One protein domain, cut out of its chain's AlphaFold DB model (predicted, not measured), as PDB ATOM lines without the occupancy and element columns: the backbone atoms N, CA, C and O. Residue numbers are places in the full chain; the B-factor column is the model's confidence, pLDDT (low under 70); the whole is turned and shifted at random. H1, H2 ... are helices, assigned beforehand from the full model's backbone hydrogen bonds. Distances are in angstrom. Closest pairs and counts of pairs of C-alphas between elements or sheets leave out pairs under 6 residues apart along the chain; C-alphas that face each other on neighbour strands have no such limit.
ATOM      1  N   ALA A   2      24.234 -10.807 -15.222       84.44
ATOM      2  CA  ALA A   2      24.529 -10.000 -14.017       84.44
ATOM      3  C   ALA A   2      25.897 -10.224 -13.327       84.44
ATOM      4  O   ALA A   2      26.579  -9.259 -13.005       84.44
ATOM      5  N   HIS A   3      26.330 -11.475 -13.130       85.06
ATOM      6  CA  HIS A   3      27.649 -11.796 -12.560       85.06
ATOM      7  C   HIS A   3      28.818 -11.191 -13.361       85.06
ATOM      8  O   HIS A   3      29.727 -10.605 -12.786       85.06
ATOM      9  N   ARG A   4      28.781 -11.282 -14.699       86.69
ATOM     10  CA  ARG A   4      29.823 -10.721 -15.574       86.69
ATOM     11  C   ARG A   4      29.851  -9.196 -15.476       86.69
ATOM     12  O   ARG A   4      30.928  -8.637 -15.330       86.69
ATOM     13  N   VAL A   5      28.676  -8.554 -15.463       85.88
ATOM     14  CA  VAL A   5      28.517  -7.093 -15.303       85.88
ATOM     15  C   VAL A   5      29.194  -6.622 -14.013       85.88
ATOM     16  O   VAL A   5      30.037  -5.729 -14.065       85.88
ATOM     17  N   ARG A   6      28.914  -7.284 -12.877       82.69
ATOM     18  CA  ARG A   6      29.572  -7.011 -11.582       82.69
ATOM     19  C   ARG A   6      31.095  -7.167 -11.656       82.69
ATOM     20  O   ARG A   6      31.813  -6.349 -11.091       82.69
ATOM     21  N   ASN A   7      31.577  -8.188 -12.366       82.00
ATOM     22  CA  ASN A   7      32.999  -8.525 -12.420       82.00
ATOM     23  C   ASN A   7      33.815  -7.701 -13.430       82.00
ATOM     24  O   ASN A   7      35.034  -7.691 -13.314       82.00
ATOM     25  N   THR A   8      33.202  -6.993 -14.387       76.81
ATOM     26  CA  THR A   8      33.937  -6.231 -15.429       76.81
ATOM     27  C   THR A   8      35.014  -5.284 -14.882       76.81
ATOM     28  O   THR A   8      36.097  -5.212 -15.458       76.81
ATOM     29  N   ASN A   9      34.749  -4.627 -13.746       70.38
ATOM     30  CA  ASN A   9      35.661  -3.689 -13.076       70.38
ATOM     31  C   ASN A   9      36.288  -4.253 -11.782       70.38
ATOM     32  O   ASN A   9      36.774  -3.489 -10.944       70.38
ATOM     33  N   THR A  10      36.266  -5.573 -11.566       75.31
ATOM     34  CA  THR A  10      37.048  -6.186 -10.481       75.31
ATOM     35  C   THR A  10      38.459  -6.502 -10.968       75.31
ATOM     36  O   THR A  10      38.686  -6.729 -12.154       75.31
ATOM     37  N   LEU A  11      39.422  -6.588 -10.045       78.56
ATOM     38  CA  LEU A  11      40.793  -7.003 -10.371       78.56
ATOM     39  C   LEU A  11      40.833  -8.381 -11.060       78.56
ATOM     40  O   LEU A  11      41.713  -8.643 -11.876       78.56
ATOM     41  N   GLU A  12      39.880  -9.257 -10.742       74.50
ATOM     42  CA  GLU A  12      39.708 -10.564 -11.374       74.50
ATOM     43  C   GLU A  12      39.220 -10.440 -12.824       74.50
ATOM     44  O   GLU A  12      39.852 -11.001 -13.721       74.50
ATOM     45  N   GLY A  13      38.167  -9.651 -13.078       77.12
ATOM     46  CA  GLY A  13      37.700  -9.370 -14.436       77.12
ATOM     47  C   GLY A  13      38.760  -8.664 -15.276       77.12
ATOM     48  O   GLY A  13      39.025  -9.074 -16.400       77.12
ATOM     49  N   GLU A  14      39.473  -7.687 -14.715       77.69
ATOM     50  CA  GLU A  14      40.614  -7.065 -15.386       77.69
ATOM     51  C   GLU A  14      41.721  -8.068 -15.728       77.69
ATOM     52  O   GLU A  14      42.254  -8.023 -16.835       77.69
ATOM     53  N   ARG A  15      42.101  -8.960 -14.800       77.88
ATOM     54  CA  ARG A  15      43.106 -10.009 -15.055       77.88
ATOM     55  C   ARG A  15      42.652 -10.929 -16.184       77.88
ATOM     56  O   ARG A  15      43.433 -11.205 -17.088       77.88
ATOM     57  N   MET A  16      41.391 -11.340 -16.163       73.62
ATOM     58  CA  MET A  16      40.766 -12.180 -17.182       73.62
ATOM     59  C   MET A  16      40.745 -11.495 -18.559       73.62
ATOM     60  O   MET A  16      41.171 -12.091 -19.550       73.62
ATOM     61  N   LEU A  17      40.363 -10.215 -18.620       73.56
ATOM     62  CA  LEU A  17      40.410  -9.413 -19.845       73.56
ATOM     63  C   LEU A  17      41.857  -9.183 -20.329       73.56
ATOM     64  O   LEU A  17      42.118  -9.201 -21.531       73.56
ATOM     65  N   LYS A  18      42.818  -9.010 -19.410       77.75
ATOM     66  CA  LYS A  18      44.259  -8.901 -19.712       77.75
ATOM     67  C   LYS A  18      44.842 -10.217 -20.239       77.75
ATOM     68  O   LYS A  18      45.727 -10.162 -21.084       77.75
ATOM     69  N   VAL A  19      44.359 -11.378 -19.784       72.12
ATOM     70  CA  VAL A  19      44.745 -12.697 -20.322       72.12
ATOM     71  C   VAL A  19      44.202 -12.878 -21.739       72.12
ATOM     72  O   VAL A  19      44.978 -13.207 -22.626       72.12
ATOM     73  N   ALA A  20      42.924 -12.574 -21.984       66.56
ATOM     74  CA  ALA A  20      42.327 -12.668 -23.322       66.56
ATOM     75  C   ALA A  20      42.992 -11.738 -24.363       66.56
ATOM     76  O   ALA A  20      43.038 -12.062 -25.544       66.56
ATOM     77  N   ARG A  21      43.559 -10.603 -23.924       67.31
ATOM     78  CA  ARG A  21      44.325  -9.667 -24.773       67.31
ATOM     79  C   ARG A  21      45.798 -10.043 -24.975       67.31
ATOM     80  O   ARG A  21      46.494  -9.345 -25.709       67.31
ATOM     81  N   ARG A  22      46.316 -11.086 -24.319       67.81
ATOM     82  CA  ARG A  22      47.711 -11.521 -24.498       67.81
ATOM     83  C   ARG A  22      47.788 -12.574 -25.603       67.81
ATOM     84  O   ARG A  22      47.102 -13.588 -25.503       67.81
ATOM     85  N   PRO A  23      48.649 -12.399 -26.621       59.00
ATOM     86  CA  PRO A  23      48.888 -13.460 -27.581       59.00
ATOM     87  C   PRO A  23      49.610 -14.602 -26.861       59.00
ATOM     88  O   PRO A  23      50.691 -14.418 -26.297       59.00
ATOM     89  N   PHE A  24      49.026 -15.800 -26.882       63.97
ATOM     90  CA  PHE A  24      49.766 -17.009 -26.526       63.97
ATOM     91  C   PHE A  24      50.941 -17.163 -27.503       63.97
ATOM     92  O   PHE A  24      50.799 -16.845 -28.683       63.97
ATOM     93  N   HIS A  25      52.083 -17.677 -27.033       60.03
ATOM     94  CA  HIS A  25      53.407 -17.638 -27.696       60.03
ATOM     95  C   HIS A  25      53.459 -18.195 -29.151       60.03
ATOM     96  O   HIS A  25      54.495 -18.126 -29.812       60.03
ATOM     97  N   ARG A  26      52.379 -18.774 -29.688       65.19
ATOM     98  CA  ARG A  26      52.309 -19.302 -31.065       65.19
ATOM     99  C   ARG A  26      51.067 -18.881 -31.866       65.19
ATOM    100  O   ARG A  26      50.920 -19.331 -32.999       65.19
ATOM    101  N   MET A  27      50.186 -18.034 -31.329       61.34
ATOM    102  CA  MET A  27      48.991 -17.582 -32.056       61.34
ATOM    103  C   MET A  27      49.300 -16.400 -32.979       61.34
ATOM    104  O   MET A  27      49.887 -15.407 -32.560       61.34
ATOM    105  N   ARG A  28      48.890 -16.521 -34.250       59.12
ATOM    106  CA  ARG A  28      49.128 -15.521 -35.309       59.12
ATOM    107  C   ARG A  28      48.001 -14.494 -35.478       59.12
ATOM    108  O   ARG A  28      48.179 -13.540 -36.222       59.12
ATOM    109  N   SER A  29      46.850 -14.690 -34.834       67.19
ATOM    110  CA  SER A  29      45.689 -13.796 -34.929       67.19
ATOM    111  C   SER A  29      44.860 -13.841 -33.646       67.19
ATOM    112  O   SER A  29      44.765 -14.888 -33.009       67.19
ATOM    113  N   PHE A  30      44.242 -12.710 -33.297       64.94
ATOM    114  CA  PHE A  30      43.272 -12.597 -32.204       64.94
ATOM    115  C   PHE A  30      41.837 -12.934 -32.636       64.94
ATOM    116  O   PHE A  30      40.987 -13.135 -31.775       64.94
ATOM    117  N   ALA A  31      41.563 -13.082 -33.939       71.00
ATOM    118  CA  ALA A  31      40.204 -13.256 -34.465       71.00
ATOM    119  C   ALA A  31      39.451 -14.459 -33.857       71.00
ATOM    120  O   ALA A  31      38.242 -14.394 -33.645       71.00
ATOM    121  N   CYS A  32      40.155 -15.542 -33.505       66.75
ATOM    122  CA  CYS A  32      39.555 -16.690 -32.818       66.75
ATOM    123  C   CYS A  32      39.187 -16.408 -31.347       66.75
ATOM    124  O   CYS A  32      38.280 -17.046 -30.818       66.75
ATOM    125  N   PHE A  33      39.862 -15.459 -30.684       70.06
ATOM    126  CA  PHE A  33      39.485 -14.979 -29.352       70.06
ATOM    127  C   PHE A  33      38.379 -13.932 -29.407       70.06
ATOM    128  O   PHE A  33      37.494 -13.966 -28.555       70.06
ATOM    129  N   ASP A  34      38.376 -13.058 -30.414       72.94
ATOM    130  CA  ASP A  34      37.299 -12.082 -30.597       72.94
ATOM    131  C   ASP A  34      35.942 -12.760 -30.841       72.94
ATOM    132  O   ASP A  34      34.926 -12.316 -30.312       72.94
ATOM    133  N   LEU A  35      35.942 -13.904 -31.533       79.12
ATOM    134  CA  LEU A  35      34.768 -14.765 -31.707       79.12
ATOM    135  C   LEU A  35      34.517 -15.738 -30.540       79.12
ATOM    136  O   LEU A  35      33.510 -16.447 -30.541       79.12
ATOM    137  N   HIS A  36      35.398 -15.811 -29.536       79.88
ATOM    138  CA  HIS A  36      35.247 -16.779 -28.451       79.88
ATOM    139  C   HIS A  36      34.018 -16.422 -27.589       79.88
ATOM    140  O   HIS A  36      33.991 -15.335 -27.001       79.88
ATOM    141  N   PRO A  37      33.017 -17.314 -27.418       83.44
ATOM    142  CA  PRO A  37      31.727 -16.958 -26.805       83.44
ATOM    143  C   PRO A  37      31.841 -16.338 -25.409       83.44
ATOM    144  O   PRO A  37      31.047 -15.485 -25.011       83.44
ATOM    145  N   TYR A  38      32.866 -16.737 -24.650       79.38
ATOM    146  CA  TYR A  38      33.133 -16.178 -23.332       79.38
ATOM    147  C   TYR A  38      33.592 -14.713 -23.379       79.38
ATOM    148  O   TYR A  38      33.216 -13.949 -22.490       79.38
ATOM    149  N   TRP A  39      34.391 -14.333 -24.379       78.75
ATOM    150  CA  TRP A  39      34.913 -12.975 -24.566       78.75
ATOM    151  C   TRP A  39      33.812 -12.037 -25.053       78.75
ATOM    152  O   TRP A  39      33.570 -11.016 -24.409       78.75
ATOM    153  N   VAL A  40      33.049 -12.459 -26.068       84.50
ATOM    154  CA  VAL A  40      31.834 -11.769 -26.544       84.50
ATOM    155  C   VAL A  40      30.884 -11.475 -25.375       84.50
ATOM    156  O   VAL A  40      30.463 -10.336 -25.176       84.50
ATOM    157  N   ALA A  41      30.622 -12.463 -24.514       85.69
ATOM    158  CA  ALA A  41      29.764 -12.288 -23.341       85.69
ATOM    159  C   ALA A  41      30.356 -11.384 -22.233       85.69
ATOM    160  O   ALA A  41      29.611 -10.949 -21.353       85.69
ATOM    161  N   TYR A  42      31.667 -11.101 -22.228       84.56
ATOM    162  CA  TYR A  42      32.275 -10.079 -21.360       84.56
ATOM    163  C   TYR A  42      32.263  -8.686 -21.994       84.56
ATOM    164  O   TYR A  42      32.012  -7.716 -21.283       84.56
ATOM    165  N   GLN A  43      32.460  -8.578 -23.312       84.56
ATOM    166  CA  GLN A  43      32.276  -7.321 -24.045       84.56
ATOM    167  C   GLN A  43      30.829  -6.822 -23.901       84.56
ATOM    168  O   GLN A  43      30.611  -5.691 -23.474       84.56
ATOM    169  N   GLN A  44      29.845  -7.701 -24.125       88.75
ATOM    170  CA  GLN A  44      28.424  -7.417 -23.883       88.75
ATOM    171  C   GLN A  44      28.147  -7.010 -22.428       88.75
ATOM    172  O   GLN A  44      27.396  -6.071 -22.185       88.75
ATOM    173  N   ALA A  45      28.776  -7.667 -21.447       88.88
ATOM    174  CA  ALA A  45      28.632  -7.286 -20.041       88.88
ATOM    175  C   ALA A  45      29.224  -5.901 -19.719       88.88
ATOM    176  O   ALA A  45      28.750  -5.247 -18.792       88.88
ATOM    177  N   GLY A  46      30.241  -5.459 -20.470       85.81
ATOM    178  CA  GLY A  46      30.792  -4.105 -20.402       85.81
ATOM    179  C   GLY A  46      29.826  -3.058 -20.956       85.81
ATOM    180  O   GLY A  46      29.556  -2.076 -20.272       85.81
ATOM    181  N   LEU A  47      29.234  -3.316 -22.128       88.50
ATOM    182  CA  LEU A  47      28.208  -2.444 -22.719       88.50
ATOM    183  C   LEU A  47      27.004  -2.288 -21.777       88.50
ATOM    184  O   LEU A  47      26.647  -1.174 -21.415       88.50
ATOM    185  N   VAL A  48      26.475  -3.405 -21.267       88.88
ATOM    186  CA  VAL A  48      25.384  -3.413 -20.276       88.88
ATOM    187  C   VAL A  48      25.770  -2.677 -18.985       88.88
ATOM    188  O   VAL A  48      24.921  -2.044 -18.363       88.88
ATOM    189  N   ARG A  49      27.040  -2.723 -18.548       85.50
ATOM    190  CA  ARG A  49      27.495  -1.916 -17.400       85.50
ATOM    191  C   ARG A  49      27.419  -0.425 -17.713       85.50
ATOM    192  O   ARG A  49      26.961   0.327 -16.859       85.50
ATOM    193  N   ASP A  50      27.892  -0.006 -18.882       85.88
ATOM    194  CA  ASP A  50      27.873   1.402 -19.284       85.88
ATOM    195  C   ASP A  50      26.431   1.919 -19.454       85.88
ATOM    196  O   ASP A  50      26.128   3.010 -18.975       85.88
ATOM    197  N   GLU A  51      25.520   1.107 -20.003       89.31
ATOM    198  CA  GLU A  51      24.074   1.388 -20.041       89.31
ATOM    199  C   GLU A  51      23.478   1.568 -18.634       89.31
ATOM    200  O   GLU A  51      22.759   2.535 -18.392       89.31
ATOM    201  N   ILE A  52      23.797   0.681 -17.681       87.50
ATOM    202  CA  ILE A  52      23.343   0.782 -16.279       87.50
ATOM    203  C   ILE A  52      23.890   2.051 -15.613       87.50
ATOM    204  O   ILE A  52      23.159   2.754 -14.917       87.50
ATOM    205  N   VAL A  53      25.173   2.353 -15.825       83.88
ATOM    206  CA  VAL A  53      25.833   3.560 -15.303       83.88
ATOM    207  C   VAL A  53      25.146   4.816 -15.847       83.88
ATOM    208  O   VAL A  53      24.844   5.714 -15.067       83.88
ATOM    209  N   GLN A  54      24.825   4.850 -17.143       86.62
ATOM    210  CA  GLN A  54      24.082   5.946 -17.766       86.62
ATOM    211  C   GLN A  54      22.638   6.044 -17.243       86.62
ATOM    212  O   GLN A  54      22.193   7.136 -16.900       86.62
ATOM    213  N   HIS A  55      21.921   4.922 -17.147       87.69
ATOM    214  CA  HIS A  55      20.516   4.868 -16.728       87.69
ATOM    215  C   HIS A  55      20.298   5.369 -15.292       87.69
ATOM    216  O   HIS A  55      19.314   6.052 -15.028       87.69
ATOM    217  N   TYR A  56      21.228   5.072 -14.379       85.31
ATOM    218  CA  TYR A  56      21.179   5.525 -12.984       85.31
ATOM    219  C   TYR A  56      22.037   6.778 -12.701       85.31
ATOM    220  O   TYR A  56      22.214   7.134 -11.538       85.31
ATOM    221  N   GLY A  57      22.594   7.437 -13.726       83.12
ATOM    222  CA  GLY A  57      23.392   8.665 -13.564       83.12
ATOM    223  C   GLY A  57      24.667   8.501 -12.724       83.12
ATOM    224  O   GLY A  57      25.085   9.432 -12.038       83.12
ATOM    225  N   LEU A  58      25.272   7.311 -12.730       77.75
ATOM    226  CA  LEU A  58      26.420   6.970 -11.889       77.75
ATOM    227  C   LEU A  58      27.740   7.420 -12.525       77.75
ATOM    228  O   LEU A  58      27.890   7.460 -13.746       77.75
ATOM    229  N   GLU A  59      28.766   7.657 -11.706       70.94
ATOM    230  CA  GLU A  59      30.121   7.798 -12.237       70.94
ATOM    231  C   GLU A  59      30.669   6.450 -12.739       70.94
ATOM    232  O   GLU A  59      30.648   5.424 -12.052       70.94
ATOM    233  N   ARG A  60      31.274   6.461 -13.933       63.47
ATOM    234  CA  ARG A  60      31.864   5.273 -14.585       63.47
ATOM    235  C   ARG A  60      33.025   4.648 -13.789       63.47
ATOM    236  O   ARG A  60      33.347   3.475 -14.004       63.47
ATOM    237  N   SER A  61      33.614   5.416 -12.870       59.50
ATOM    238  CA  SER A  61      34.674   5.063 -11.911       59.50
ATOM    239  C   SER A  61      34.192   4.179 -10.747       59.50
ATOM    240  O   SER A  61      35.003   3.481 -10.131       59.50
ATOM    241  N   VAL A  62      32.887   4.178 -10.442       59.47
ATOM    242  CA  VAL A  62      32.341   3.559  -9.226       59.47
ATOM    243  C   VAL A  62      32.552   2.046  -9.244       59.47
ATOM    244  O   VAL A  62      32.060   1.319 -10.119       59.47
ATOM    245  N   ARG A  63      33.266   1.555  -8.221       59.81
ATOM    246  CA  ARG A  63      33.267   0.132  -7.867       59.81
ATOM    247  C   ARG A  63      31.869  -0.217  -7.377       59.81
ATOM    248  O   ARG A  63      31.380   0.364  -6.413       59.81
ATOM    249  N   LEU A  64      31.236  -1.160  -8.061       59.31
ATOM    250  CA  LEU A  64      29.833  -1.514  -7.875       59.31
ATOM    251  C   LEU A  64      29.652  -2.154  -6.482       59.31
ATOM    252  O   LEU A  64      29.946  -3.333  -6.287       59.31
ATOM    253  N   GLY A  65      29.239  -1.349  -5.497       61.66
ATOM    254  CA  GLY A  65      29.018  -1.771  -4.109       61.66
ATOM    255  C   GLY A  65      27.792  -2.680  -3.936       61.66
ATOM    256  O   GLY A  65      27.104  -3.001  -4.905       61.66
ATOM    257  N   ARG A  66      27.479  -3.075  -2.689       61.00
ATOM    258  CA  ARG A  66      26.381  -4.025  -2.393       61.00
ATOM    259  C   ARG A  66      25.041  -3.603  -3.018       61.00
ATOM    260  O   ARG A  66      24.401  -4.425  -3.667       61.00
ATOM    261  N   ASN A  67      24.679  -2.323  -2.919       70.69
ATOM    262  CA  ASN A  67      23.424  -1.781  -3.466       70.69
ATOM    263  C   ASN A  67      23.374  -1.851  -5.003       70.69
ATOM    264  O   ASN A  67      22.319  -2.083  -5.590       70.69
ATOM    265  N   VAL A  68      24.528  -1.742  -5.667       72.75
ATOM    266  CA  VAL A  68      24.618  -1.743  -7.132       72.75
ATOM    267  C   VAL A  68      24.344  -3.132  -7.715       72.75
ATOM    268  O   VAL A  68      23.862  -3.247  -8.838       72.75
ATOM    269  N   ALA A  69      24.554  -4.209  -6.949       76.94
ATOM    270  CA  ALA A  69      24.077  -5.536  -7.343       76.94
ATOM    271  C   ALA A  69      22.539  -5.587  -7.452       76.94
ATOM    272  O   ALA A  69      22.027  -6.293  -8.323       76.94
ATOM    273  N   GLY A  70      21.826  -4.817  -6.620       83.50
ATOM    274  CA  GLY A  70      20.381  -4.601  -6.717       83.50
ATOM    275  C   GLY A  70      20.009  -3.909  -8.027       83.50
ATOM    276  O   GLY A  70      19.291  -4.500  -8.829       83.50
ATOM    277  N   TRP A  71      20.592  -2.737  -8.298       84.31
ATOM    278  CA  TRP A  71      20.368  -1.973  -9.537       84.31
ATOM    279  C   TRP A  71      20.672  -2.776 -10.811       84.31
ATOM    280  O   TRP A  71      19.870  -2.788 -11.739       84.31
ATOM    281  N   ILE A  72      21.776  -3.535 -10.847       85.50
ATOM    282  CA  ILE A  72      22.103  -4.422 -11.980       85.50
ATOM    283  C   ILE A  72      21.013  -5.479 -12.187       85.50
ATOM    284  O   ILE A  72      20.619  -5.746 -13.322       85.50
ATOM    285  N   ASN A  73      20.538  -6.112 -11.110       87.75
ATOM    286  CA  ASN A  73      19.494  -7.130 -11.206       87.75
ATOM    287  C   ASN A  73      18.136  -6.512 -11.594       87.75
ATOM    288  O   ASN A  73      17.400  -7.128 -12.361       87.75
ATOM    289  N   GLN A  74      17.820  -5.311 -11.099       89.25
ATOM    290  CA  GLN A  74      16.598  -4.562 -11.406       89.25
ATOM    291  C   GLN A  74      16.565  -4.137 -12.877       89.25
ATOM    292  O   GLN A  74      15.623  -4.499 -13.580       89.25
ATOM    293  N   TYR A  75      17.618  -3.477 -13.366       90.50
ATOM    294  CA  TYR A  75      17.752  -3.088 -14.770       90.50
ATOM    295  C   TYR A  75      17.700  -4.303 -15.701       90.50
ATOM    296  O   TYR A  75      16.917  -4.327 -16.646       90.50
ATOM    297  N   LEU A  76      18.458  -5.369 -15.409       90.62
ATOM    298  CA  LEU A  76      18.422  -6.593 -16.219       90.62
ATOM    299  C   LEU A  76      17.052  -7.284 -16.198       90.62
ATOM    300  O   LEU A  76      16.667  -7.889 -17.197       90.62
ATOM    301  N   ARG A  77      16.307  -7.196 -15.088       89.56
ATOM    302  CA  ARG A  77      14.919  -7.673 -15.013       89.56
ATOM    303  C   ARG A  77      14.003  -6.804 -15.875       89.56
ATOM    304  O   ARG A  77      13.242  -7.367 -16.650       89.56
ATOM    305  N   GLN A  78      14.093  -5.477 -15.790       89.75
ATOM    306  CA  GLN A  78      13.303  -4.545 -16.606       89.75
ATOM    307  C   GLN A  78      13.585  -4.722 -18.105       89.75
ATOM    308  O   GLN A  78      12.654  -4.954 -18.869       89.75
ATOM    309  N   GLN A  79      14.854  -4.720 -18.522       89.69
ATOM    310  CA  GLN A  79      15.240  -4.957 -19.919       89.69
ATOM    311  C   GLN A  79      14.843  -6.357 -20.403       89.69
ATOM    312  O   GLN A  79      14.393  -6.513 -21.534       89.69
ATOM    313  N   GLY A  80      14.942  -7.378 -19.544       89.44
ATOM    314  CA  GLY A  80      14.447  -8.720 -19.849       89.44
ATOM    315  C   GLY A  80      12.929  -8.758 -20.065       89.44
ATOM    316  O   GLY A  80      12.467  -9.383 -21.015       89.44
ATOM    317  N   LEU A  81      12.156  -8.060 -19.226       87.56
ATOM    318  CA  LEU A  81      10.702  -7.933 -19.374       87.56
ATOM    319  C   LEU A  81      10.334  -7.196 -20.669       87.56
ATOM    320  O   LEU A  81       9.528  -7.716 -21.435       87.56
ATOM    321  N   LEU A  82      10.963  -6.049 -20.943       89.19
ATOM    322  CA  LEU A  82      10.747  -5.262 -22.164       89.19
ATOM    323  C   LEU A  82      11.107  -6.053 -23.426       89.19
ATOM    324  O   LEU A  82      10.313  -6.116 -24.363       89.19
ATOM    325  N   ARG A  83      12.281  -6.701 -23.454       89.38
ATOM    326  CA  ARG A  83      12.722  -7.456 -24.632       89.38
ATOM    327  C   ARG A  83      11.840  -8.672 -24.889       89.38
ATOM    328  O   ARG A  83      11.520  -8.934 -26.044       89.38
ATOM    329  N   SER A  84      11.425  -9.388 -23.849       89.50
ATOM    330  CA  SER A  84      10.505 -10.513 -24.017       89.50
ATOM    331  C   SER A  84       9.082 -10.065 -24.362       89.50
ATOM    332  O   SER A  84       8.416 -10.762 -25.118       89.50
ATOM    333  N   ALA A  85       8.633  -8.890 -23.902       87.69
ATOM    334  CA  ALA A  85       7.364  -8.305 -24.333       87.69
ATOM    335  C   ALA A  85       7.376  -7.923 -25.817       87.69
ATOM    336  O   ALA A  85       6.435  -8.253 -26.533       87.69
TER     337      ALA A  85
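Overview. This is residues 2 to 85 of the 604 residues of the protein "Reverse transcriptase" of Colletotrichum fructicola (strain Nara gc5) (UniProt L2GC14). A loose, angular assembly of helices: the long helix H4 runs through the middle, the short H1 crosses it and packs on both H4 and H5, and the long H5 stands at one end across the direction of H4. H2 and the tiny H3 lie toward the other end; residues 24 to 29, in the loop between them, stick out there, as residues 78 to 85 of H5 stick out from the H5 end. The printed part has 84 residues, with five named helices in the order H1, H2, H3, H4, H5 and no named strand; its class is all helix. It is loose, with a radius of gyration of the C-alphas of 14.8 A, and spans 44 by 30 by 17 A.

Along the chain. H1 is residues 2 to 7, with C-alpha 2 at (24.529, -10.000, -14.017). H2 is residues 11 to 20, 14.2 A from first to last C-alpha. H3 is the four residues 31 to 34. H4 is residues 37 to 55, 26.5 A long between its first and last C-alphas, and begins with C-alpha 37 at (31.727, -16.958, -26.805). H5, the longest helix, is residues 66 to 85, 29.3 A from first to last C-alpha, and ends with C-alpha 85 at (7.364, -8.305, -24.333).

Arrangement. H1 touches residues 41 to 49 of H4, about perpendicular at 89 degrees; their closest C-alphas, of Val 5 and Ala 45, are 4.7 A apart. H1 also touches residues 69 to 76 of H5, at a steep tilt of 40 degrees, opposite ways; the closest C-alphas, of Ala 2 and Ile 72, are 6.4 A apart. H2 is close to H1 but not clearly touching, with the C-alphas of Asn 7 and Gly 13 closest at 5.2 A. H2 is likewise close to H4 but not clearly touching, the closest C-alphas being those of Ala 20 and Trp 39, 7.5 A apart. H3 is close to H4 but not clearly touching, with the C-alphas of Asp 34 and Val 40 closest at 6.8 A. H4 and H5 only just touch, with 3 pairs of C-alphas within 8 A, the closest being Ile 52 and Ile 72 at 6.9 A; they are about perpendicular at 78 degrees. H3 and H5 are apart, as are H2 and H5, and H1 and H3. In H1, H2 and H4 every O i to N i+4 pair is within hydrogen-bond range, and in H5 15 of 16 are; H3 is too short for such a pair.

Size, cuts and confidence. The C-alphas of His 25 and Ala 85 are the two farthest apart, at 47.1 A. The printed part has no cut. The links H1 to H2 and H3 to H4 are tight, the links H2 to H3 and H4 to H5 are short, and no link is long. The mean pLDDT of the printed part is 78.1; it is under 70 at residues 20 to 30, residue 32 and residues 60 to 66.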